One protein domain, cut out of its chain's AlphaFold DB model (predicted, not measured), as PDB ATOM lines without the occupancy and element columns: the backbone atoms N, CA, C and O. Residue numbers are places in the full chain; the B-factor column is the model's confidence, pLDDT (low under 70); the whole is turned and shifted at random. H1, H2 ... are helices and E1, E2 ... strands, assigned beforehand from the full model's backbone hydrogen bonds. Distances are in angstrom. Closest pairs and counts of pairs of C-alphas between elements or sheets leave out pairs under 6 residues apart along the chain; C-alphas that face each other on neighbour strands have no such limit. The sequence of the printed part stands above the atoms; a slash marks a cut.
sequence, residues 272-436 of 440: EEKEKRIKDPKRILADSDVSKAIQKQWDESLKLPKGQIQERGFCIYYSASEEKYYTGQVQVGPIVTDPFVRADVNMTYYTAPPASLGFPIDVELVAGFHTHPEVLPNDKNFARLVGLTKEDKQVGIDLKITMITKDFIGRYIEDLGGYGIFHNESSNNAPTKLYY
ATOM      1  N   GLU A 272      28.155 -16.348 -45.054       71.62
ATOM      2  CA  GLU A 272      28.529 -15.764 -43.767       71.62
ATOM      3  C   GLU A 272      30.028 -15.422 -43.704       71.62
ATOM      4  O   GLU A 272      30.404 -14.386 -43.157       71.62
ATOM      5  N   GLU A 273      30.899 -16.263 -44.268       73.00
ATOM      6  CA  GLU A 273      32.331 -15.970 -44.389       73.00
ATOM      7  C   GLU A 273      32.584 -14.808 -45.362       73.00
ATOM      8  O   GLU A 273      33.357 -13.910 -45.021       73.00
ATOM      9  N   LYS A 274      31.877 -14.759 -46.499       75.06
ATOM     10  CA  LYS A 274      31.927 -13.647 -47.459       75.06
ATOM     11  C   LYS A 274      31.498 -12.344 -46.803       75.06
ATOM     12  O   LYS A 274      32.251 -11.375 -46.835       75.06
ATOM     13  N   GLU A 275      30.333 -12.317 -46.157       78.88
ATOM     14  CA  GLU A 275      29.827 -11.129 -45.467       78.88
ATOM     15  C   GLU A 275      30.787 -10.670 -44.363       78.88
ATOM     16  O   GLU A 275      31.106  -9.483 -44.279       78.88
ATOM     17  N   LYS A 276      31.316 -11.600 -43.556       83.06
ATOM     18  CA  LYS A 276      32.333 -11.283 -42.541       83.06
ATOM     19  C   LYS A 276      33.600 -10.708 -43.160       83.06
ATOM     20  O   LYS A 276      34.183  -9.800 -42.577       83.06
ATOM     21  N   ARG A 277      34.032 -11.226 -44.311       86.94
ATOM     22  CA  ARG A 277      35.245 -10.788 -45.005       86.94
ATOM     23  C   ARG A 277      35.081  -9.398 -45.602       86.94
ATOM     24  O   ARG A 277      35.936  -8.547 -45.383       86.94
ATOM     25  N   ILE A 278      34.018  -9.159 -46.367       88.56
ATOM     26  CA  ILE A 278      33.834  -7.894 -47.094       88.56
ATOM     27  C   ILE A 278      33.474  -6.743 -46.150       88.56
ATOM     28  O   ILE A 278      33.857  -5.607 -46.417       88.56
ATOM     29  N   LYS A 279      32.799  -7.041 -45.030       91.25
ATOM     30  CA  LYS A 279      32.456  -6.066 -43.988       91.25
ATOM     31  C   LYS A 279      33.551  -5.934 -42.924       91.25
ATOM     32  O   LYS A 279      33.374  -5.158 -41.990       91.25
ATOM     33  N   ASP A 280      34.676  -6.649 -43.024       90.88
ATOM     34  CA  ASP A 280      35.771  -6.514 -42.058       90.88
ATOM     35  C   ASP A 280      36.359  -5.090 -42.123       90.88
ATOM     36  O   ASP A 280      36.921  -4.713 -43.159       90.88
ATOM     37  N   PRO A 281      36.294  -4.292 -41.038       89.81
ATOM     38  CA  PRO A 281      36.854  -2.947 -41.003       89.81
ATOM     39  C   PRO A 281      38.335  -2.931 -41.365       89.81
ATOM     40  O   PRO A 281      38.784  -1.990 -42.009       89.81
ATOM     41  N   LYS A 282      39.110  -3.965 -41.011       91.06
ATOM     42  CA  LYS A 282      40.534  -4.009 -41.365       91.06
ATOM     43  C   LYS A 282      40.743  -4.114 -42.870       91.06
ATOM     44  O   LYS A 282      41.677  -3.513 -43.387       91.06
ATOM     45  N   ARG A 283      39.880  -4.859 -43.564       92.69
ATOM     46  CA  ARG A 283      39.933  -5.012 -45.019       92.69
ATOM     47  C   ARG A 283      39.451  -3.746 -45.719       92.69
ATOM     48  O   ARG A 283      40.142  -3.258 -46.604       92.69
ATOM     49  N   ILE A 284      38.330  -3.181 -45.269       93.19
ATOM     50  CA  ILE A 284      37.784  -1.921 -45.797       93.19
ATOM     51  C   ILE A 284      38.810  -0.789 -45.665       93.19
ATOM     52  O   ILE A 284      39.048  -0.049 -46.611       93.19
ATOM     53  N   LEU A 285      39.453  -0.670 -44.502       92.31
ATOM     54  CA  LEU A 285      40.450   0.370 -44.233       92.31
ATOM     55  C   LEU A 285      41.821   0.087 -44.862       92.31
ATOM     56  O   LEU A 285      42.660   0.980 -44.891       92.31
ATOM     57  N   ALA A 286      42.071  -1.128 -45.353       92.56
ATOM     58  CA  ALA A 286      43.261  -1.424 -46.148       92.56
ATOM     59  C   ALA A 286      43.103  -0.984 -47.613       92.56
ATOM     60  O   ALA A 286      44.106  -0.849 -48.316       92.56
ATOM     61  N   ASP A 287      41.872  -0.742 -48.075       94.81
ATOM     62  CA  ASP A 287      41.615  -0.229 -49.415       94.81
ATOM     63  C   ASP A 287      42.113   1.220 -49.552       94.81
ATOM     64  O   ASP A 287      41.823   2.102 -48.730       94.81
ATOM     65  N   SER A 288      42.902   1.471 -50.600       94.25
ATOM     66  CA  SER A 288      43.547   2.767 -50.796       94.25
ATOM     67  C   SER A 288      42.576   3.864 -51.217       94.25
ATOM     68  O   SER A 288      42.795   5.024 -50.864       94.25
ATOM     69  N   ASP A 289      41.531   3.525 -51.974       92.62
ATOM     70  CA  ASP A 289      40.547   4.494 -52.456       92.62
ATOM     71  C   ASP A 289      39.640   4.918 -51.291       92.62
ATOM     72  O   ASP A 289      39.443   6.116 -51.066       92.62
ATOM     73  N   VAL A 290      39.210   3.956 -50.465       95.00
ATOM     74  CA  VAL A 290      38.480   4.218 -49.215       95.00
ATOM     75  C   VAL A 290      39.316   5.074 -48.263       95.00
ATOM     76  O   VAL A 290      38.845   6.109 -47.788       95.00
ATOM     77  N   SER A 291      40.575   4.701 -48.018       94.31
ATOM     78  CA  SER A 291      41.463   5.442 -47.109       94.31
ATOM     79  C   SER A 291      41.685   6.889 -47.555       94.31
ATOM     80  O   SER A 291      41.622   7.813 -46.739       94.31
ATOM     81  N   LYS A 292      41.899   7.112 -48.858       95.94
ATOM     82  CA  LYS A 292      42.030   8.461 -49.430       95.94
ATOM     83  C   LYS A 292      40.735   9.259 -49.304       95.94
ATOM     84  O   LYS A 292      40.791  10.442 -48.978       95.94
ATOM     85  N   ALA A 293      39.579   8.639 -49.537       95.38
ATOM     86  CA  ALA A 293      38.287   9.307 -49.412       95.38
ATOM     87  C   ALA A 293      37.986   9.721 -47.964       95.38
ATOM     88  O   ALA A 293      37.549  10.852 -47.735       95.38
ATOM     89  N   ILE A 294      38.289   8.854 -46.991       95.38
ATOM     90  CA  ILE A 294      38.198   9.151 -45.555       95.38
ATOM     91  C   ILE A 294      39.082  10.346 -45.199       95.38
ATOM     92  O   ILE A 294      38.610  11.307 -44.590       95.38
ATOM     93  N   GLN A 295      40.359  10.309 -45.601       94.31
ATOM     94  CA  GLN A 295      41.292  11.396 -45.307       94.31
ATOM     95  C   GLN A 295      40.833  12.710 -45.944       94.31
ATOM     96  O   GLN A 295      40.832  13.740 -45.277       94.31
ATOM     97  N   LYS A 296      40.353  12.666 -47.190       95.56
ATOM     98  CA  LYS A 296      39.805  13.840 -47.873       95.56
ATOM     99  C   LYS A 296      38.645  14.459 -47.093       95.56
ATOM    100  O   LYS A 296      38.633  15.669 -46.916       95.56
ATOM    101  N   GLN A 297      37.674  13.668 -46.627       94.31
ATOM    102  CA  GLN A 297      36.544  14.232 -45.875       94.31
ATOM    103  C   GLN A 297      36.958  14.789 -44.516       94.31
ATOM    104  O   GLN A 297      36.429  15.819 -44.105       94.31
ATOM    105  N   TRP A 298      37.931  14.160 -43.859       92.25
ATOM    106  CA  TRP A 298      38.535  14.708 -42.651       92.25
ATOM    107  C   TRP A 298      39.170  16.078 -42.912       92.25
ATOM    108  O   TRP A 298      38.823  17.050 -42.247       92.25
ATOM    109  N   ASP A 299      40.016  16.188 -43.933       91.25
ATOM    110  CA  ASP A 299      40.682  17.447 -44.274       91.25
ATOM    111  C   ASP A 299      39.674  18.535 -44.672       91.25
ATOM    112  O   ASP A 299      39.826  19.687 -44.278       91.25
ATOM    113  N   GLU A 300      38.616  18.186 -45.412       91.31
ATOM    114  CA  GLU A 300      37.528  19.120 -45.736       91.31
ATOM    115  C   GLU A 300      36.756  19.576 -44.489       91.31
ATOM    116  O   GLU A 300      36.394  20.748 -44.402       91.31
ATOM    117  N   SER A 301      36.528  18.694 -43.507       86.94
ATOM    118  CA  SER A 301      35.857  19.067 -42.251       86.94
ATOM    119  C   SER A 301      36.668  20.076 -41.426       86.94
ATOM    120  O   SER A 301      36.088  20.946 -40.781       86.94
ATOM    121  N   LEU A 302      38.003  20.030 -41.519       85.50
ATOM    122  CA  LEU A 302      38.914  20.950 -40.827       85.50
ATOM    123  C   LEU A 302      39.098  22.303 -41.537       85.50
ATOM    124  O   LEU A 302      39.658  23.230 -40.957       85.50
ATOM    125  N   LYS A 303      38.636  22.453 -42.786       88.69
ATOM    126  CA  LYS A 303      38.723  23.728 -43.529       88.69
ATOM    127  C   LYS A 303      37.679  24.758 -43.102       88.69
ATOM    128  O   LYS A 303      37.700  25.884 -43.603       88.69
ATOM    129  N   LEU A 304      36.744  24.379 -42.235       85.56
ATOM    130  CA  LEU A 304      35.688  25.277 -41.796       85.56
ATOM    131  C   LEU A 304      36.253  26.472 -41.012       85.56
ATOM    132  O   LEU A 304      37.263  26.347 -40.315       85.56
ATOM    133  N   PRO A 305      35.610  27.650 -41.108       85.81
ATOM    134  CA  PRO A 305      35.962  28.790 -40.276       85.81
ATOM    135  C   PRO A 305      35.912  28.440 -38.788       85.81
ATOM    136  O   PRO A 305      35.052  27.683 -38.341       85.81
ATOM    137  N   LYS A 306      36.795  29.054 -37.995       83.19
ATOM    138  CA  LYS A 306      36.813  28.870 -36.539       83.19
ATOM    139  C   LYS A 306      35.421  29.111 -35.941       83.19
ATOM    140  O   LYS A 306      34.817  30.153 -36.191       83.19
ATOM    141  N   GLY A 307      34.960  28.181 -35.108       83.62
ATOM    142  CA  GLY A 307      33.631  28.246 -34.497       83.62
ATOM    143  C   GLY A 307      32.511  27.669 -35.371       83.62
ATOM    144  O   GLY A 307      31.346  27.850 -35.035       83.62
ATOM    145  N   GLN A 308      32.850  26.995 -36.472       88.94
ATOM    146  CA  GLN A 308      31.925  26.216 -37.288       88.94
ATOM    147  C   GLN A 308      32.360  24.755 -37.319       88.94
ATOM    148  O   GLN A 308      33.535  24.456 -37.518       88.94
ATOM    149  N   ILE A 309      31.394  23.855 -37.173       88.25
ATOM    150  CA  ILE A 309      31.597  22.413 -37.290       88.25
ATOM    151  C   ILE A 309      30.603  21.800 -38.268       88.25
ATOM    152  O   ILE A 309      29.519  22.338 -38.492       88.25
ATOM    153  N   GLN A 310      30.979  20.665 -38.852       90.62
ATOM    154  CA  GLN A 310      30.141  19.912 -39.777       90.62
ATOM    155  C   GLN A 310      30.583  18.453 -39.805       90.62
ATOM    156  O   GLN A 310      31.778  18.180 -39.939       90.62
ATOM    157  N   GLU A 311      29.633  17.522 -39.757       90.19
ATOM    158  CA  GLU A 311      29.925  16.134 -40.101       90.19
ATOM    159  C   GLU A 311      29.882  15.914 -41.607       90.19
ATOM    160  O   GLU A 311      29.065  16.483 -42.337       90.19
ATOM    161  N   ARG A 312      30.788  15.070 -42.090       91.56
ATOM    162  CA  ARG A 312      30.872  14.670 -43.490       91.56
ATOM    163  C   ARG A 312      31.034  13.165 -43.539       91.56
ATOM    164  O   ARG A 312      31.830  12.608 -42.787       91.56
ATOM    165  N   GLY A 313      30.310  12.509 -44.430       92.88
ATOM    166  CA  GLY A 313      30.288  11.055 -44.496       92.88
ATOM    167  C   GLY A 313      29.983  10.519 -45.880       92.88
ATOM    168  O   GLY A 313      29.740  11.279 -46.813       92.88
ATOM    169  N   PHE A 314      30.047   9.205 -46.034       91.75
ATOM    170  CA  PHE A 314      29.629   8.496 -47.240       91.75
ATOM    171  C   PHE A 314      29.435   7.009 -46.944       91.75
ATOM    172  O   PHE A 314      30.016   6.444 -46.016       91.75
ATOM    173  N   CYS A 315      28.602   6.368 -47.758       92.44
ATOM    174  CA  CYS A 315      28.431   4.920 -47.749       92.44
ATOM    175  C   CYS A 315      29.584   4.250 -48.502       92.44
ATOM    176  O   CYS A 315      30.092   4.803 -49.475       92.44
ATOM    177  N   ILE A 316      29.975   3.054 -48.084       92.81
ATOM    178  CA  ILE A 316      30.992   2.234 -48.739       92.81
ATOM    179  C   ILE A 316      30.316   0.963 -49.235       92.81
ATOM    180  O   ILE A 316      29.622   0.271 -48.483       92.81
ATOM    181  N   TYR A 317      30.553   0.666 -50.504       92.31
ATOM    182  CA  TYR A 317      29.994  -0.466 -51.217       92.31
ATOM    183  C   TYR A 317      31.098  -1.436 -51.626       92.31
ATOM    184  O   TYR A 317      32.255  -1.038 -51.737       92.31
ATOM    185  N   TYR A 318      30.750  -2.692 -51.867       91.81
ATOM    186  CA  TYR A 318      31.658  -3.716 -52.377       91.81
ATOM    187  C   TYR A 318      31.041  -4.385 -53.604       91.81
ATOM    188  O   TYR A 318      29.875  -4.750 -53.552       91.81
ATOM    189  N   SER A 319      31.796  -4.547 -54.690       87.56
ATOM    190  CA  SER A 319      31.407  -5.399 -55.824       87.56
ATOM    191  C   SER A 319      32.097  -6.750 -55.685       87.56
ATOM    192  O   SER A 319      33.312  -6.816 -55.486       87.56
ATOM    193  N   ALA A 320      31.330  -7.834 -55.794       79.81
ATOM    194  CA  ALA A 320      31.882  -9.181 -55.767       79.81
ATOM    195  C   ALA A 320      32.534  -9.554 -57.104       79.81
ATOM    196  O   ALA A 320      33.527 -10.271 -57.101       79.81
ATOM    197  N   SER A 321      31.996  -9.055 -58.216       77.12
ATOM    198  CA  SER A 321      32.499  -9.294 -59.570       77.12
ATOM    199  C   SER A 321      33.826  -8.586 -59.842       77.12
ATOM    200  O   SER A 321      34.698  -9.165 -60.484       77.12
ATOM    201  N   GLU A 322      34.014  -7.378 -59.306       82.25
ATOM    202  CA  GLU A 322      35.273  -6.625 -59.429       82.25
ATOM    203  C   GLU A 322      36.201  -6.782 -58.211       82.25
ATOM    204  O   GLU A 322      37.304  -6.238 -58.197       82.25
ATOM    205  N   GLU A 323      35.756  -7.499 -57.172       82.38
ATOM    206  CA  GLU A 323      36.443  -7.665 -55.881       82.38
ATOM    207  C   GLU A 323      36.942  -6.347 -55.252       82.38
ATOM    208  O   GLU A 323      37.983  -6.297 -54.586       82.38
ATOM    209  N   LYS A 324      36.183  -5.263 -55.445       88.56
ATOM    210  CA  LYS A 324      36.611  -3.891 -55.149       88.56
ATOM    211  C   LYS A 324      35.611  -3.131 -54.274       88.56
ATOM    212  O   LYS A 324      34.402  -3.341 -54.361       88.56
ATOM    213  N   TYR A 325      36.124  -2.210 -53.452       93.44
ATOM    214  CA  TYR A 325      35.317  -1.240 -52.713       93.44
ATOM    215  C   TYR A 325      35.053   0.045 -53.513       93.44
ATOM    216  O   TYR A 325      35.928   0.559 -54.208       93.44
ATOM    217  N   TYR A 326      33.858   0.613 -53.345       91.94
ATOM    218  CA  TYR A 326      33.447   1.888 -53.938       91.94
ATOM    219  C   TYR A 326      32.960   2.835 -52.856       91.94
ATOM    220  O   TYR A 326      32.229   2.458 -51.939       91.94
ATOM    221  N   THR A 327      33.329   4.102 -52.990       90.88
ATOM    222  CA  THR A 327      32.856   5.167 -52.111       90.88
ATOM    223  C   THR A 327      31.632   5.816 -52.728       90.88
ATOM    224  O   THR A 327      31.701   6.335 -53.842       90.88
ATOM    225  N   GLY A 328      30.522   5.802 -52.003       88.12
ATOM    226  CA  GLY A 328      29.291   6.470 -52.389       88.12
ATOM    227  C   GLY A 328      29.415   7.992 -52.419       88.12
ATOM    228  O   GLY A 328      30.469   8.583 -52.181       88.12
ATOM    229  N   GLN A 329      28.285   8.635 -52.694       86.69
ATOM    230  CA  GLN A 329      28.199  10.087 -52.686       86.69
ATOM    231  C   GLN A 329      28.496  10.647 -51.289       86.69
ATOM    232  O   GLN A 329      28.000  10.142 -50.281       86.69
ATOM    233  N   VAL A 330      29.291  11.718 -51.257       89.25
ATOM    234  CA  VAL A 330      29.578  12.460 -50.029       89.25
ATOM    235  C   VAL A 330      28.302  13.117 -49.523       89.25
ATOM    236  O   VAL A 330      27.640  13.864 -50.244       89.25
ATOM    237  N   GLN A 331      28.007  12.860 -48.262       87.19
ATOM    238  CA  GLN A 331      26.959  13.487 -47.487       87.19
ATOM    239  C   GLN A 331      27.572  14.507 -46.546       87.19
ATOM    240  O   GLN A 331      28.652  14.306 -45.986       87.19
ATOM    241  N   VAL A 332      26.874  15.621 -46.401       88.12
ATOM    242  CA  VAL A 332      27.361  16.785 -45.683       88.12
ATOM    243  C   VAL A 332      26.255  17.228 -44.737       88.12
ATOM    244  O   VAL A 332      25.146  17.522 -45.183       88.12
ATOM    245  N   GLY A 333      26.552  17.227 -43.441       87.31
ATOM    246  CA  GLY A 333      25.638  17.663 -42.395       87.31
ATOM    247  C   GLY A 333      25.441  19.181 -42.410       87.31
ATOM    248  O   GLY A 333      26.105  19.904 -43.168       87.31
ATOM    249  N   PRO A 334      24.538  19.711 -41.575       88.12
ATOM    250  CA  PRO A 334      24.416  21.150 -41.406       88.12
ATOM    251  C   PRO A 334      25.715  21.729 -40.830       88.12
ATOM    252  O   PRO A 334      26.379  21.108 -40.001       88.12
ATOM    253  N   ILE A 335      26.070  22.941 -41.257       90.31
ATOM    254  CA  ILE A 335      27.096  23.719 -40.557       90.31
ATOM    255  C   ILE A 335      26.482  24.202 -39.246       90.31
ATOM    256  O   ILE A 335      25.441  24.859 -39.254       90.31
ATOM    257  N   VAL A 336      27.139  23.896 -38.132       88.88
ATOM    258  CA  VAL A 336      26.691  24.256 -36.789       88.88
ATOM    259  C   VAL A 336      27.685  25.213 -36.140       88.88
ATOM    260  O   VAL A 336      28.896  25.013 -36.208       88.88
ATOM    261  N   THR A 337      27.154  26.256 -35.503       88.88
ATOM    262  CA  THR A 337      27.900  27.248 -34.707       88.88
ATOM    263  C   THR A 337      27.511  27.244 -33.230       88.88
ATOM    264  O   THR A 337      28.180  27.877 -32.416       88.88
ATOM    265  N   ASP A 338      26.425  26.552 -32.879       84.38
ATOM    266  CA  ASP A 338      25.947  26.414 -31.508       84.38
ATOM    267  C   ASP A 338      26.566  25.152 -30.876       84.38
ATOM    268  O   ASP A 338      26.340  24.054 -31.389       84.38
ATOM    269  N   PRO A 339      27.323  25.266 -29.766       78.38
ATOM    270  CA  PRO A 339      27.946  24.120 -29.102       78.38
ATOM    271  C   PRO A 339      26.955  23.085 -28.547       78.38
ATOM    272  O   PRO A 339      27.381  21.997 -28.162       78.38
ATOM    273  N   PHE A 340      25.658  23.397 -28.482       78.25
ATOM    274  CA  PHE A 340      24.611  22.489 -28.009       78.25
ATOM    275  C   PHE A 340      23.851  21.784 -29.140       78.25
ATOM    276  O   PHE A 340      23.019  20.916 -28.867       78.25
ATOM    277  N   VAL A 341      24.124  22.133 -30.399       79.69
ATOM    278  CA  VAL A 341      23.488  21.525 -31.571       79.69
ATOM    279  C   VAL A 341      24.427  20.484 -32.176       79.69
ATOM    280  O   VAL A 341      25.635  20.686 -32.275       79.69
ATOM    281  N   ARG A 342      23.868  19.341 -32.580       74.38
ATOM    282  CA  ARG A 342      24.628  18.286 -33.252       74.38
ATOM    283  C   ARG A 342      24.746  18.571 -34.751       74.38
ATOM    284  O   ARG A 342      23.781  19.015 -35.372       74.38
ATOM    285  N   ALA A 343      25.911  18.292 -35.330       75.19
ATOM    286  CA  ALA A 343      26.193  18.495 -36.755       75.19
ATOM    287  C   ALA A 343      25.931  17.236 -37.609       75.19
ATOM    288  O   ALA A 343      26.529  17.093 -38.676       75.19
ATOM    289  N   ASP A 344      25.056  16.350 -37.121       76.62
ATOM    290  CA  ASP A 344      24.889  14.963 -37.561       76.62
ATOM    291  C   ASP A 344      24.615  14.815 -39.069       76.62
ATOM    292  O   ASP A 344      23.812  15.543 -39.664       76.62
ATOM    293  N   VAL A 345      25.231  13.798 -39.678       78.69
ATOM    294  CA  VAL A 345      24.874  13.307 -41.019       78.69
ATOM    295  C   VAL A 345      23.903  12.133 -40.913       78.69
ATOM    296  O   VAL A 345      24.179  11.125 -40.265       78.69
ATOM    297  N   ASN A 346      22.771  12.214 -41.616       69.38
ATOM    298  CA  ASN A 346      21.825  11.103 -41.666       69.38
ATOM    299  C   ASN A 346      22.209  10.070 -42.738       69.38
ATOM    300  O   ASN A 346      21.783  10.149 -43.891       69.38
ATOM    301  N   MET A 347      22.953   9.054 -42.311       66.31
ATOM    302  CA  MET A 347      23.434   7.971 -43.172       66.31
ATOM    303  C   MET A 347      22.331   7.028 -43.687       66.31
ATOM    304  O   MET A 347      22.511   6.385 -44.723       66.31
ATOM    305  N   THR A 348      21.176   6.940 -43.013       61.38
ATOM    306  CA  THR A 348      20.123   5.958 -43.350       61.38
ATOM    307  C   THR A 348      19.369   6.238 -44.653       61.38
ATOM    308  O   THR A 348      18.799   5.311 -45.226       61.38
ATOM    309  N   TYR A 349      19.389   7.469 -45.174       55.56
ATOM    310  CA  TYR A 349      18.654   7.830 -46.399       55.56
ATOM    311  C   TYR A 349      19.378   7.502 -47.712       55.56
ATOM    312  O   TYR A 349      18.786   7.616 -48.783       55.56
ATOM    313  N   TYR A 350      20.642   7.086 -47.652       61.69
ATOM    314  CA  TYR A 350      21.519   7.015 -48.827       61.69
ATOM    315  C   TYR A 350      22.228   5.663 -48.941       61.69
ATOM    316  O   TYR A 350      23.373   5.562 -49.382       61.69
ATOM    317  N   THR A 351      21.533   4.614 -48.507       63.34
ATOM    318  CA  THR A 351      21.987   3.218 -48.528       63.34
ATOM    319  C   THR A 351      21.914   2.585 -49.916       63.34
ATOM    320  O   THR A 351      22.542   1.553 -50.145       63.34
ATOM    321  N   ALA A 352      21.175   3.201 -50.844       65.94
ATOM    322  CA  ALA A 352      21.176   2.829 -52.249       65.94
ATOM    323  C   ALA A 352      22.287   3.588 -52.999       65.94
ATOM    324  O   ALA A 352      22.373   4.816 -52.880       65.94
ATOM    325  N   PRO A 353      23.111   2.900 -53.806       63.97
ATOM    326  CA  PRO A 353      24.095   3.566 -54.643       63.97
ATOM    327  C   PRO A 353      23.372   4.400 -55.716       63.97
ATOM    328  O   PRO A 353      22.485   3.885 -56.402       63.97
ATOM    329  N   PRO A 354      23.714   5.687 -55.898       62.44
ATOM    330  CA  PRO A 354      23.150   6.475 -56.983       62.44
ATOM    331  C   PRO A 354      23.523   5.868 -58.340       62.44
ATOM    332  O   PRO A 354      24.700   5.644 -58.617       62.44
ATOM    333  N   ALA A 355      22.536   5.673 -59.221       60.44
ATOM    334  CA  ALA A 355      22.762   5.161 -60.579       60.44
ATOM    335  C   ALA A 355      23.758   6.025 -61.385       60.44
ATOM    336  O   ALA A 355      24.458   5.528 -62.263       60.44
ATOM    337  N   SER A 356      23.865   7.313 -61.049       61.16
ATOM    338  CA  SER A 356      24.798   8.269 -61.652       61.16
ATOM    339  C   SER A 356      26.274   8.015 -61.329       61.16
ATOM    340  O   SER A 356      27.128   8.608 -61.982       61.16
ATOM    341  N   LEU A 357      26.594   7.161 -60.349       68.75
ATOM    342  CA  LEU A 357      27.980   6.832 -60.000       68.75
ATOM    343  C   LEU A 357      28.566   5.689 -60.842       68.75
ATOM    344  O   LEU A 357      29.745   5.382 -60.687       68.75
ATOM    345  N   GLY A 358      27.773   5.072 -61.728       72.31
ATOM    346  CA  GLY A 358      28.253   4.033 -62.646       72.31
ATOM    347  C   GLY A 358      28.759   2.773 -61.942       72.31
ATOM    348  O   GLY A 358      29.646   2.103 -62.460       72.31
ATOM    349  N   PHE A 359      28.244   2.482 -60.745       79.06
ATOM    350  CA  PHE A 359      28.647   1.299 -59.991       79.06
ATOM    351  C   PHE A 359      28.177   0.011 -60.679       79.06
ATOM    352  O   PHE A 359      27.119   0.015 -61.318       79.06
ATOM    353  N   PRO A 360      28.922  -1.096 -60.512       75.50
ATOM    354  CA  PRO A 360      28.466  -2.417 -60.923       75.50
ATOM    355  C   PRO A 360      27.088  -2.761 -60.349       75.50
ATOM    356  O   PRO A 360      26.728  -2.328 -59.255       75.50
ATOM    357  N   ILE A 361      26.308  -3.570 -61.069       73.94
ATOM    358  CA  ILE A 361      24.952  -3.957 -60.638       73.94
ATOM    359  C   ILE A 361      24.951  -4.824 -59.368       73.94
ATOM    360  O   ILE A 361      23.930  -4.930 -58.692       73.94
ATOM    361  N   ASP A 362      26.085  -5.445 -59.043       76.12
ATOM    362  CA  ASP A 362      26.249  -6.366 -57.921       76.12
ATOM    363  C   ASP A 362      26.783  -5.697 -56.646       76.12
ATOM    364  O   ASP A 362      27.117  -6.401 -55.693       76.12
ATOM    365  N   VAL A 363      26.892  -4.362 -56.615       82.75
ATOM    366  CA  VAL A 363      27.409  -3.679 -55.430       82.75
ATOM    367  C   VAL A 363      26.500  -3.863 -54.216       82.75
ATOM    368  O   VAL A 363      25.289  -3.646 -54.263       82.75
ATOM    369  N   GLU A 364      27.111  -4.201 -53.089       86.88
ATOM    370  CA  GLU A 364      26.451  -4.358 -51.798       86.88
ATOM    371  C   GLU A 364      26.953  -3.315 -50.800       86.88
ATOM    372  O   GLU A 364      28.141  -2.993 -50.755       86.88
ATOM    373  N   LEU A 365      26.049  -2.757 -49.991       89.69
ATOM    374  CA  LEU A 365      26.417  -1.832 -48.920       89.69
ATOM    375  C   LEU A 365      27.136  -2.607 -47.805       89.69
ATOM    376  O   LEU A 365      26.568  -3.523 -47.208       89.69
ATOM    377  N   VAL A 366      28.375  -2.218 -47.501       92.25
ATOM    378  CA  VAL A 366      29.225  -2.928 -46.528       92.25
ATOM    379  C   VAL A 366      29.629  -2.075 -45.335       92.25
ATOM    380  O   VAL A 366      29.849  -2.622 -44.251       92.25
ATOM    381  N   ALA A 367      29.702  -0.752 -45.501       93.00
ATOM    382  CA  ALA A 367      30.039   0.149 -44.410       93.00
ATOM    383  C   ALA A 367      29.469   1.562 -44.566       93.00
ATOM    384  O   ALA A 367      29.134   2.005 -45.664       93.00
ATOM    385  N   GLY A 368      29.385   2.271 -43.445       93.12
ATOM    386  CA  GLY A 368      29.134   3.706 -43.377       93.12
ATOM    387  C   GLY A 368      30.323   4.412 -42.737       93.12
ATOM    388  O   GLY A 368      30.902   3.902 -41.774       93.12
ATOM    389  N   PHE A 369      30.692   5.569 -43.277       94.38
ATOM    390  CA  PHE A 369      31.725   6.428 -42.714       94.38
ATOM    391  C   PHE A 369      31.191   7.832 -42.447       94.38
ATOM    392  O   PHE A 369      30.552   8.405 -43.329       94.38
ATOM    393  N   HIS A 370      31.557   8.423 -41.309       93.31
ATOM    394  CA  HIS A 370      31.468   9.868 -41.087       93.31
ATOM    395  C   HIS A 370      32.576  10.404 -40.172       93.31
ATOM    396  O   HIS A 370      33.225   9.680 -39.415       93.31
ATOM    397  N   THR A 371      32.847  11.698 -40.288       91.88
ATOM    398  CA  THR A 371      33.792  12.429 -39.436       91.88
ATOM    399  C   THR A 371      33.093  12.918 -38.179       91.88
ATOM    400  O   THR A 371      32.031  13.524 -38.290       91.88
ATOM    401  N   HIS A 372      33.730  12.785 -37.017       87.69
ATOM    402  CA  HIS A 372      33.282  13.495 -35.822       87.69
ATOM    403  C   HIS A 372      34.015  14.835 -35.683       87.69
ATOM    404  O   HIS A 372      35.250  14.855 -35.697       87.69
ATOM    405  N   PRO A 373      33.294  15.955 -35.519       83.75
ATOM    406  CA  PRO A 373      33.893  17.275 -35.521       83.75
ATOM    407  C   PRO A 373      34.504  17.616 -34.159       83.75
ATOM    408  O   PRO A 373      34.284  16.930 -33.155       83.75
ATOM    409  N   GLU A 374      35.280  18.698 -34.102       81.31
ATOM    410  CA  GLU A 374      35.771  19.239 -32.832       81.31
ATOM    411  C   GLU A 374      34.621  19.681 -31.910       81.31
ATOM    412  O   GLU A 374      33.472  19.834 -32.328       81.31
ATOM    413  N   VAL A 375      34.928  19.895 -30.631       81.25
ATOM    414  CA  VAL A 375      33.964  20.481 -29.693       81.25
ATOM    415  C   VAL A 375      34.041  21.998 -29.798       81.25
ATOM    416  O   VAL A 375      35.104  22.585 -29.588       81.25
ATOM    417  N   LEU A 376      32.910  22.637 -30.092       82.44
ATOM    418  CA  LEU A 376      32.809  24.093 -30.109       82.44
ATOM    419  C   LEU A 376      32.999  24.699 -28.700       82.44
ATOM    420  O   LEU A 376      32.620  24.075 -27.701       82.44
ATOM    421  N   PRO A 377      33.547  25.927 -28.604       75.38
ATOM    422  CA  PRO A 377      33.724  26.606 -27.326       75.38
ATOM    423  C   PRO A 377      32.397  26.777 -26.600       75.38
ATOM    424  O   PRO A 377      31.407  27.203 -27.189       75.38
ATOM    425  N   ASN A 378      32.396  26.505 -25.299       74.56
ATOM    426  CA  ASN A 378      31.272  26.789 -24.419       74.56
ATOM    427  C   ASN A 378      31.768  27.113 -23.006       74.56
ATOM    428  O   ASN A 378      32.872  26.747 -22.606       74.56
ATOM    429  N   ASP A 379      30.916  27.797 -22.256       66.12
ATOM    430  CA  ASP A 379      31.108  28.214 -20.866       66.12
ATOM    431  C   ASP A 379      31.067  27.051 -19.857       66.12
ATOM    432  O   ASP A 379      31.434  27.221 -18.696       66.12
ATOM    433  N   LYS A 380      30.648  25.858 -20.293       69.19
ATOM    434  CA  LYS A 380      30.410  24.686 -19.439       69.19
ATOM    435  C   LYS A 380      31.531  23.646 -19.461       69.19
ATOM    436  O   LYS A 380      31.356  22.586 -18.867       69.19
ATOM    437  N   ASN A 381      32.664  23.915 -20.124       68.12
ATOM    438  CA  ASN A 381      33.740  22.931 -20.336       68.12
ATOM    439  C   ASN A 381      33.209  21.579 -20.847       68.12
ATOM    440  O   ASN A 381      33.661  20.515 -20.422       68.12
ATOM    441  N   PHE A 382      32.219  21.620 -21.740       76.06
ATOM    442  CA  PHE A 382      31.596  20.421 -22.279       76.06
ATOM    443  C   PHE A 382      32.645  19.541 -22.966       76.06
ATOM    444  O   PHE A 382      33.451  20.023 -23.767       76.06
ATOM    445  N   ALA A 383      32.601  18.248 -22.658       78.81
ATOM    446  CA  ALA A 383      33.374  17.225 -23.335       78.81
ATOM    447  C   ALA A 383      32.436  16.252 -24.035       78.81
ATOM    448  O   ALA A 383      31.364  15.930 -23.520       78.81
ATOM    449  N   ARG A 384      32.874  15.735 -25.184       83.06
ATOM    450  CA  ARG A 384      32.216  14.597 -25.835       83.06
ATOM    451  C   ARG A 384      33.107  13.369 -25.774       83.06
ATOM    452  O   ARG A 384      34.331  13.485 -25.864       83.06
ATOM    453  N   LEU A 385      32.488  12.199 -25.645       84.62
ATOM    454  CA  LEU A 385      33.188  10.928 -25.798       84.62
ATOM    455  C   LEU A 385      33.693  10.776 -27.239       84.62
ATOM    456  O   LEU A 385      33.058  11.255 -28.182       84.62
ATOM    457  N   VAL A 386      34.846  10.126 -27.389       87.62
ATOM    458  CA  VAL A 386      35.436   9.836 -28.703       87.62
ATOM    459  C   VAL A 386      34.963   8.502 -29.267       87.62
ATOM    460  O   VAL A 386      34.660   7.560 -28.529       87.62
ATOM    461  N   GLY A 387      35.004   8.404 -30.593       88.69
ATOM    462  CA  GLY A 387      34.613   7.221 -31.345       88.69
ATOM    463  C   GLY A 387      33.105   7.097 -31.510       88.69
ATOM    464  O   GLY A 387      32.360   8.027 -31.222       88.69
ATOM    465  N   LEU A 388      32.667   5.938 -32.001       87.44
ATOM    466  CA  LEU A 388      31.269   5.667 -32.339       87.44
ATOM    467  C   LEU A 388      30.312   5.903 -31.162       87.44
ATOM    468  O   LEU A 388      30.458   5.290 -30.092       87.44
ATOM    469  N   THR A 389      29.291   6.715 -31.415       85.75
ATOM    470  CA  THR A 389      28.151   6.942 -30.525       85.75
ATOM    471  C   THR A 389      27.286   5.681 -30.400       85.75
ATOM    472  O   THR A 389      27.538   4.647 -31.032       85.75
ATOM    473  N   LYS A 390      26.271   5.714 -29.528       86.44
ATOM    474  CA  LYS A 390      25.308   4.604 -29.439       86.44
ATOM    475  C   LYS A 390      24.456   4.543 -30.706       86.44
ATOM    476  O   LYS A 390      24.164   3.455 -31.187       86.44
ATOM    477  N   GLU A 391      24.114   5.708 -31.233       85.19
ATOM    478  CA  GLU A 391      23.345   5.912 -32.449       85.19
ATOM    479  C   GLU A 391      24.089   5.353 -33.665       85.19
ATOM    480  O   GLU A 391      23.507   4.572 -34.413       85.19
ATOM    481  N   ASP A 392      25.393   5.618 -33.798       87.12
ATOM    482  CA  ASP A 392      26.198   5.053 -34.890       87.12
ATOM    483  C   ASP A 392      26.188   3.526 -34.851       87.12
ATOM    484  O   ASP A 392      25.960   2.861 -35.859       87.12
ATOM    485  N   LYS A 393      26.405   2.947 -33.665       87.81
ATOM    486  CA  LYS A 393      26.392   1.488 -33.489       87.81
ATOM    487  C   LYS A 393      25.029   0.907 -33.843       87.81
ATOM    488  O   LYS A 393      24.978  -0.137 -34.488       87.81
ATOM    489  N   GLN A 394      23.948   1.585 -33.460       86.25
ATOM    490  CA  GLN A 394      22.594   1.162 -33.794       86.25
ATOM    491  C   GLN A 394      22.357   1.187 -35.307       86.25
ATOM    492  O   GLN A 394      21.854   0.208 -35.843       86.25
ATOM    493  N   VAL A 395      22.812   2.228 -36.012       83.88
ATOM    494  CA  VAL A 395      22.750   2.283 -37.484       83.88
ATOM    495  C   VAL A 395      23.509   1.110 -38.114       83.88
ATOM    496  O   VAL A 395      23.004   0.470 -39.037       83.88
ATOM    497  N   GLY A 396      24.696   0.782 -37.594       86.50
ATOM    498  CA  GLY A 396      25.469  -0.380 -38.042       86.50
ATOM    499  C   GLY A 396      24.730  -1.706 -37.855       86.50
ATOM    500  O   GLY A 396      24.748  -2.555 -38.749       86.50
ATOM    501  N   ILE A 397      24.038  -1.870 -36.725       87.00
ATOM    502  CA  ILE A 397      23.204  -3.044 -36.428       87.00
ATOM    503  C   ILE A 397      22.000  -3.106 -37.376       87.00
ATOM    504  O   ILE A 397      21.784  -4.133 -38.020       87.00
ATOM    505  N   ASP A 398      21.256  -2.008 -37.507       84.06
ATOM    506  CA  ASP A 398      20.012  -1.938 -38.282       84.06
ATOM    507  C   ASP A 398      20.256  -2.209 -39.770       84.06
ATOM    508  O   ASP A 398      19.509  -2.950 -40.413       84.06
ATOM    509  N   LEU A 399      21.339  -1.650 -40.313       82.62
ATOM    510  CA  LEU A 399      21.727  -1.834 -41.711       82.62
ATOM    511  C   LEU A 399      22.590  -3.083 -41.935       82.62
ATOM    512  O   LEU A 399      22.836  -3.456 -43.081       82.62
ATOM    513  N   LYS A 400      23.038  -3.748 -40.863       87.56
ATOM    514  CA  LYS A 400      23.993  -4.867 -40.899       87.56
ATOM    515  C   LYS A 400      25.282  -4.512 -41.648       87.56
ATOM    516  O   LYS A 400      25.775  -5.302 -42.462       87.56
ATOM    517  N   ILE A 401      25.826  -3.333 -41.363       89.75
ATOM    518  CA  ILE A 401      27.052  -2.796 -41.964       89.75
ATOM    519  C   ILE A 401      28.088  -2.458 -40.898       89.75
ATOM    520  O   ILE A 401      27.771  -2.267 -39.725       89.75
ATOM    521  N   THR A 402      29.340  -2.343 -41.318       92.19
ATOM    522  CA  THR A 402      30.393  -1.822 -40.451       92.19
ATOM    523  C   THR A 402      30.299  -0.304 -40.377       92.19
ATOM    524  O   THR A 402      30.257   0.376 -41.397       92.19
ATOM    525  N   MET A 403      30.285   0.243 -39.166       92.69
ATOM    526  CA  MET A 403      30.318   1.692 -38.966       92.69
ATOM    527  C   MET A 403      31.733   2.126 -38.653       92.69
ATOM    528  O   MET A 403      32.415   1.477 -37.859       92.69
ATOM    529  N   ILE A 404      32.175   3.201 -39.298       94.38
ATOM    530  CA  ILE A 404      33.530   3.733 -39.210       94.38
ATOM    531  C   ILE A 404      33.433   5.228 -38.928       94.38
ATOM    532  O   ILE A 404      32.752   5.950 -39.646       94.38
ATOM    533  N   THR A 405      34.168   5.715 -37.936       93.00
ATOM    534  CA  THR A 405      34.339   7.153 -37.731       93.00
ATOM    535  C   THR A 405      35.801   7.521 -37.641       93.00
ATOM    536  O   THR A 405      36.614   6.792 -37.065       93.00
ATOM    537  N   LYS A 406      36.158   8.664 -38.230       91.81
ATOM    538  CA  LYS A 406      37.437   9.310 -37.940       91.81
ATOM    539  C   LYS A 406      37.197  10.364 -36.877       91.81
ATOM    540  O   LYS A 406      36.336  11.225 -37.040       91.81
ATOM    541  N   ASP A 407      37.949  10.250 -35.794       90.75
ATOM    542  CA  ASP A 407      37.777  11.085 -34.617       90.75
ATOM    543  C   ASP A 407      39.137  11.333 -33.949       90.75
ATOM    544  O   ASP A 407      40.135  10.644 -34.201       90.75
ATOM    545  N   PHE A 408      39.184  12.337 -33.090       87.62
ATOM    546  CA  PHE A 408      40.327  12.683 -32.271       87.62
ATOM    547  C   PHE A 408      40.653  11.568 -31.266       87.62
ATOM    548  O   PHE A 408      39.807  10.758 -30.859       87.62
ATOM    549  N   ILE A 409      41.915  11.504 -30.852       86.12
ATOM    550  CA  ILE A 409      42.342  10.668 -29.731       86.12
ATOM    551  C   ILE A 409      42.097  11.467 -28.454       86.12
ATOM    552  O   ILE A 409      42.836  12.395 -28.146       86.12
ATOM    553  N   GLY A 410      41.042  11.102 -27.729       82.44
ATOM    554  CA  GLY A 410      40.697  11.743 -26.466       82.44
ATOM    555  C   GLY A 410      41.596  11.323 -25.305       82.44
ATOM    556  O   GLY A 410      42.375  10.370 -25.394       82.44
ATOM    557  N   ARG A 411      41.412  11.999 -24.173       83.12
ATOM    558  CA  ARG A 411      41.976  11.634 -22.864       83.12
ATOM    559  C   ARG A 411      40.900  10.997 -21.995       83.12
ATOM    560  O   ARG A 411      39.721  11.277 -22.186       83.12
ATOM    561  N   TYR A 412      41.283  10.131 -21.062       81.19
ATOM    562  CA  TYR A 412      40.315   9.516 -20.156       81.19
ATOM    563  C   TYR A 412      39.682  10.582 -19.245       81.19
ATOM    564  O   TYR A 412      40.396  11.404 -18.670       81.19
ATOM    565  N   ILE A 413      38.354  10.573 -19.144       80.62
ATOM    566  CA  ILE A 413      37.538  11.467 -18.321       80.62
ATOM    567  C   ILE A 413      36.752  10.582 -17.357       80.62
ATOM    568  O   ILE A 413      35.853   9.850 -17.775       80.62
ATOM    569  N   GLU A 414      37.104  10.653 -16.076       80.50
ATOM    570  CA  GLU A 414      36.522   9.818 -15.020       80.50
ATOM    571  C   GLU A 414      35.002  10.014 -14.911       80.50
ATOM    572  O   GLU A 414      34.257   9.039 -14.950       80.50
ATOM    573  N   ASP A 415      34.538  11.268 -14.943       79.75
ATOM    574  CA  ASP A 415      33.115  11.632 -14.853       79.75
ATOM    575  C   ASP A 415      32.251  11.072 -15.996       79.75
ATOM    576  O   ASP A 415      31.046  10.876 -15.839       79.75
ATOM    577  N   LEU A 416      32.856  10.811 -17.160       73.56
ATOM    578  CA  LEU A 416      32.175  10.242 -18.327       73.56
ATOM    579  C   LEU A 416      32.452   8.741 -18.496       73.56
ATOM    580  O   LEU A 416      31.921   8.121 -19.419       73.56
ATOM    581  N   GLY A 417      33.293   8.154 -17.634       79.62
ATOM    582  CA  GLY A 417      33.676   6.744 -17.679       79.62
ATOM    583  C   GLY A 417      34.387   6.329 -18.970       79.62
ATOM    584  O   GLY A 417      34.319   5.161 -19.357       79.62
ATOM    585  N   GLY A 418      35.045   7.256 -19.673       81.75
ATOM    586  CA  GLY A 418      35.579   6.989 -21.009       81.75
ATOM    587  C   GLY A 418      36.536   8.050 -21.537       81.75
ATOM    588  O   GLY A 418      36.797   9.061 -20.894       81.75
ATOM    589  N   TYR A 419      37.083   7.810 -22.729       81.38
ATOM    590  CA  TYR A 419      37.937   8.785 -23.407       81.38
ATOM    591  C   TYR A 419      37.074   9.862 -24.066       81.38
ATOM    592  O   TYR A 419      36.120   9.542 -24.775       81.38
ATOM    593  N   GLY A 420      37.417  11.127 -23.858       81.88
ATOM    594  CA  GLY A 420      36.720  12.257 -24.454       81.88
ATOM    595  C   GLY A 420      37.655  13.399 -24.821       81.88
ATOM    596  O   GLY A 420      38.839  13.394 -24.474       81.88
ATOM    597  N   ILE A 421      37.106  14.366 -25.544       81.94
ATOM    598  CA  ILE A 421      37.812  15.572 -25.981       81.94
ATOM    599  C   ILE A 421      37.140  16.830 -25.449       81.94
ATOM    600  O   ILE A 421      35.919  16.877 -25.284       81.94
ATOM    601  N   PHE A 422      37.962  17.851 -25.217       76.44
ATOM    602  CA  PHE A 422      37.556  19.189 -24.801       76.44
ATOM    603  C   PHE A 422      37.890  20.195 -25.904       76.44
ATOM    604  O   PHE A 422      38.771  19.964 -26.726       76.44
ATOM    605  N   HIS A 423      37.225  21.348 -25.875       69.81
ATOM    606  CA  HIS A 423      37.390  22.423 -26.856       69.81
ATOM    607  C   HIS A 423      38.841  22.954 -27.031       69.81
ATOM    608  O   HIS A 423      39.166  23.531 -28.063       69.81
ATOM    609  N   ASN A 424      39.735  22.803 -26.049       56.72
ATOM    610  CA  ASN A 424      41.020  23.520 -26.030       56.72
ATOM    611  C   ASN A 424      42.202  22.809 -26.719       56.72
ATOM    612  O   ASN A 424      43.327  23.308 -26.657       56.72
ATOM    613  N   GLU A 425      41.974  21.677 -27.382       56.81
ATOM    614  CA  GLU A 425      43.010  20.963 -28.128       56.81
ATOM    615  C   GLU A 425      42.949  21.401 -29.597       56.81
ATOM    616  O   GLU A 425      41.947  21.202 -30.272       56.81
ATOM    617  N   SER A 426      44.004  22.066 -30.084       54.19
ATOM    618  CA  SER A 426      44.124  22.535 -31.472       54.19
ATOM    619  C   SER A 426      43.795  21.413 -32.469       54.19
ATOM    620  O   SER A 426      44.625  20.542 -32.729       54.19
ATOM    621  N   SER A 427      42.598  21.457 -33.051       61.44
ATOM    622  CA  SER A 427      42.058  20.427 -33.948       61.44
ATOM    623  C   SER A 427      42.921  20.171 -35.179       61.44
ATOM    624  O   SER A 427      43.022  19.034 -35.632       61.44
ATOM    625  N   ASN A 428      43.623  21.196 -35.665       62.66
ATOM    626  CA  ASN A 428      44.484  21.087 -36.843       62.66
ATOM    627  C   ASN A 428      45.708  20.176 -36.647       62.66
ATOM    628  O   ASN A 428      46.235  19.682 -37.638       62.66
ATOM    629  N   ASN A 429      46.149  19.936 -35.406       65.06
ATOM    630  CA  ASN A 429      47.309  19.083 -35.100       65.06
ATOM    631  C   ASN A 429      47.014  18.005 -34.047       65.06
ATOM    632  O   ASN A 429      47.924  17.289 -33.621       65.06
ATOM    633  N   ALA A 430      45.764  17.894 -33.597       75.19
ATOM    634  CA  ALA A 430      45.387  16.888 -32.624       75.19
ATOM    635  C   ALA A 430      45.523  15.484 -33.243       75.19
ATOM    636  O   ALA A 430      45.144  15.269 -34.399       75.19
ATOM    637  N   PRO A 431      46.072  14.509 -32.500       82.75
ATOM    638  CA  PRO A 431      46.171  13.147 -32.993       82.75
ATOM    639  C   PRO A 431      44.768  12.581 -33.245       82.75
ATOM    640  O   PRO A 431      43.841  12.794 -32.465       82.75
ATOM    641  N   THR A 432      44.616  11.836 -34.337       88.88
ATOM    642  CA  THR A 432      43.339  11.238 -34.754       88.88
ATOM    643  C   THR A 432      43.499   9.746 -34.967       88.88
ATOM    644  O   THR A 432      44.603   9.249 -35.203       88.88
ATOM    645  N   LYS A 433      42.392   9.011 -34.894       91.12
ATOM    646  CA  LYS A 433      42.348   7.603 -35.284       91.12
ATOM    647  C   LYS A 433      40.987   7.225 -35.850       91.12
ATOM    648  O   LYS A 433      40.015   7.970 -35.742       91.12
ATOM    649  N   LEU A 434      40.943   6.048 -36.458       93.25
ATOM    650  CA  LEU A 434      39.709   5.432 -36.921       93.25
ATOM    651  C   LEU A 434      39.127   4.560 -35.811       93.25
ATOM    652  O   LEU A 434      39.834   3.754 -35.203       93.25
ATOM    653  N   TYR A 435      37.838   4.732 -35.560       91.94
ATOM    654  CA  TYR A 435      37.029   3.913 -34.672       91.94
ATOM    655  C   TYR A 435      36.037   3.146 -35.532       91.94
ATOM    656  O   TYR A 435      35.524   3.685 -36.508       91.94
ATOM    657  N   TYR A 436      35.769   1.889 -35.193       93.44
ATOM    658  CA  TYR A 436      34.844   1.080 -35.973       93.44
ATOM    659  C   TYR A 436      34.109   0.046 -35.122       93.44
ATOM    660  O   TYR A 436      34.609  -0.397 -34.085       93.44
TER     661      TYR A 436
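What this domain is: This is residues 272 to 436 of the 440 residues of an uncharacterized protein of Myroides odoratus DSM 2801 (UniProt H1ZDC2). A strongly twisted sheet of five strands, curled like part of a barrel, wraps partway round the long helix H3, while H5 lies over its other face, and a small sheet of three short strands sits past the end of E5. H1 and the turn between E1 and E2 lie toward the opposite end of the elongated outline, which spans 53 by 31 by 27 A. The 165 printed residues have five named helices and eight named strands, in the order H1 H2 H3 E1 E2 H4 E3 E4 H5 E5 E6 E7 E8, and the class is mixed, helices and strands. The large sheet is mixed, in the order E2, E1, E3, E5, E8, and the small one is antiparallel, in the order E4, E7, E6. The whole is compact, with a radius of gyration of the C-alphas of 16.4 A.

Where its parts are: Begin with the large sheet: find C-alpha 312 at (30.872, 14.670, -43.490), where E1, residues 312 to 319, sets out on its 23.6 A. Beside it are E2, residues 324 to 327, and E3, residues 364 to 371, 22.1 A long. Next come E5, residues 402 to 408, 19.4 A long, and E8, residues 432 to 436, which ends at C-alpha 436 at (34.844, 1.080, -35.973). The small sheet holds E4, residues 383 to 385, E6, residues 411 to 413, and E7, residues 418 to 422. Of the helices, look first for H3, residues 288 to 302, 21.2 A from C-alpha 288 at (43.547, 2.767, -50.796). H5, residues 390 to 399, is 14.3 A long, H1 is residues 272 to 278, H2 residues 281 to 284 and H4 residues 347 to 350.

How they stand to each other: In the large sheet E1 and E3 are antiparallel, with N 316 and O 367 2.8 A apart, within hydrogen-bond range. E1 and E2 form a hairpin, with N 317 and O 326 at 2.8 A. E3 and E5 are parallel, 15 degrees between their directions, with N 404 and O 368 at 2.9 A. E5 and the edge strand E8 are antiparallel, with N 435 and O 405 at 2.8 A. E2, H4 and E3 make a split strand-helix-strand unit, two strands running the same way with E1 between them, and its crossover is right-handed. H3 and H5 lie on opposite faces, giving three layers, helices on both faces of a sheet. The closest C-alphas of H3 and E1 are those of Gln 297 and Arg 312, 6.2 A apart. H5 runs along the strands over E5, at 14 degrees on the local plane, with a height over the sheet of 9.3 A; it is only just not over E3 and E8, with 2 of its C-alphas falling on each. H1 and H4 only graze the sheet; H2 is on it, over none of its strands. E5 runs on into E6 at 97 degrees. E6 and E7 form a hairpin, with N 411 and O 420 at 2.9 A, and E4 and E7 are antiparallel, with N 421 and O 384 at 2.9 A. In H1, H3 and H5 every O i to N i+4 pair is within hydrogen-bond range; H2 and H4 are too short for such a pair.

The domain as a whole: The farthest C-alphas, those of Ser 321 and Asp 379, are 53.9 A apart. The printed part has no cut. The links E2 to H4, H4 to E3 and E3 to E4 are long; in the first of them, residues 331 to 332 pair antiparallel with residues 312 to 313 of E1. The mean pLDDT of the printed part is 83.3, and residues 346 to 357, 379 to 381 and 423 to 429 are under 70.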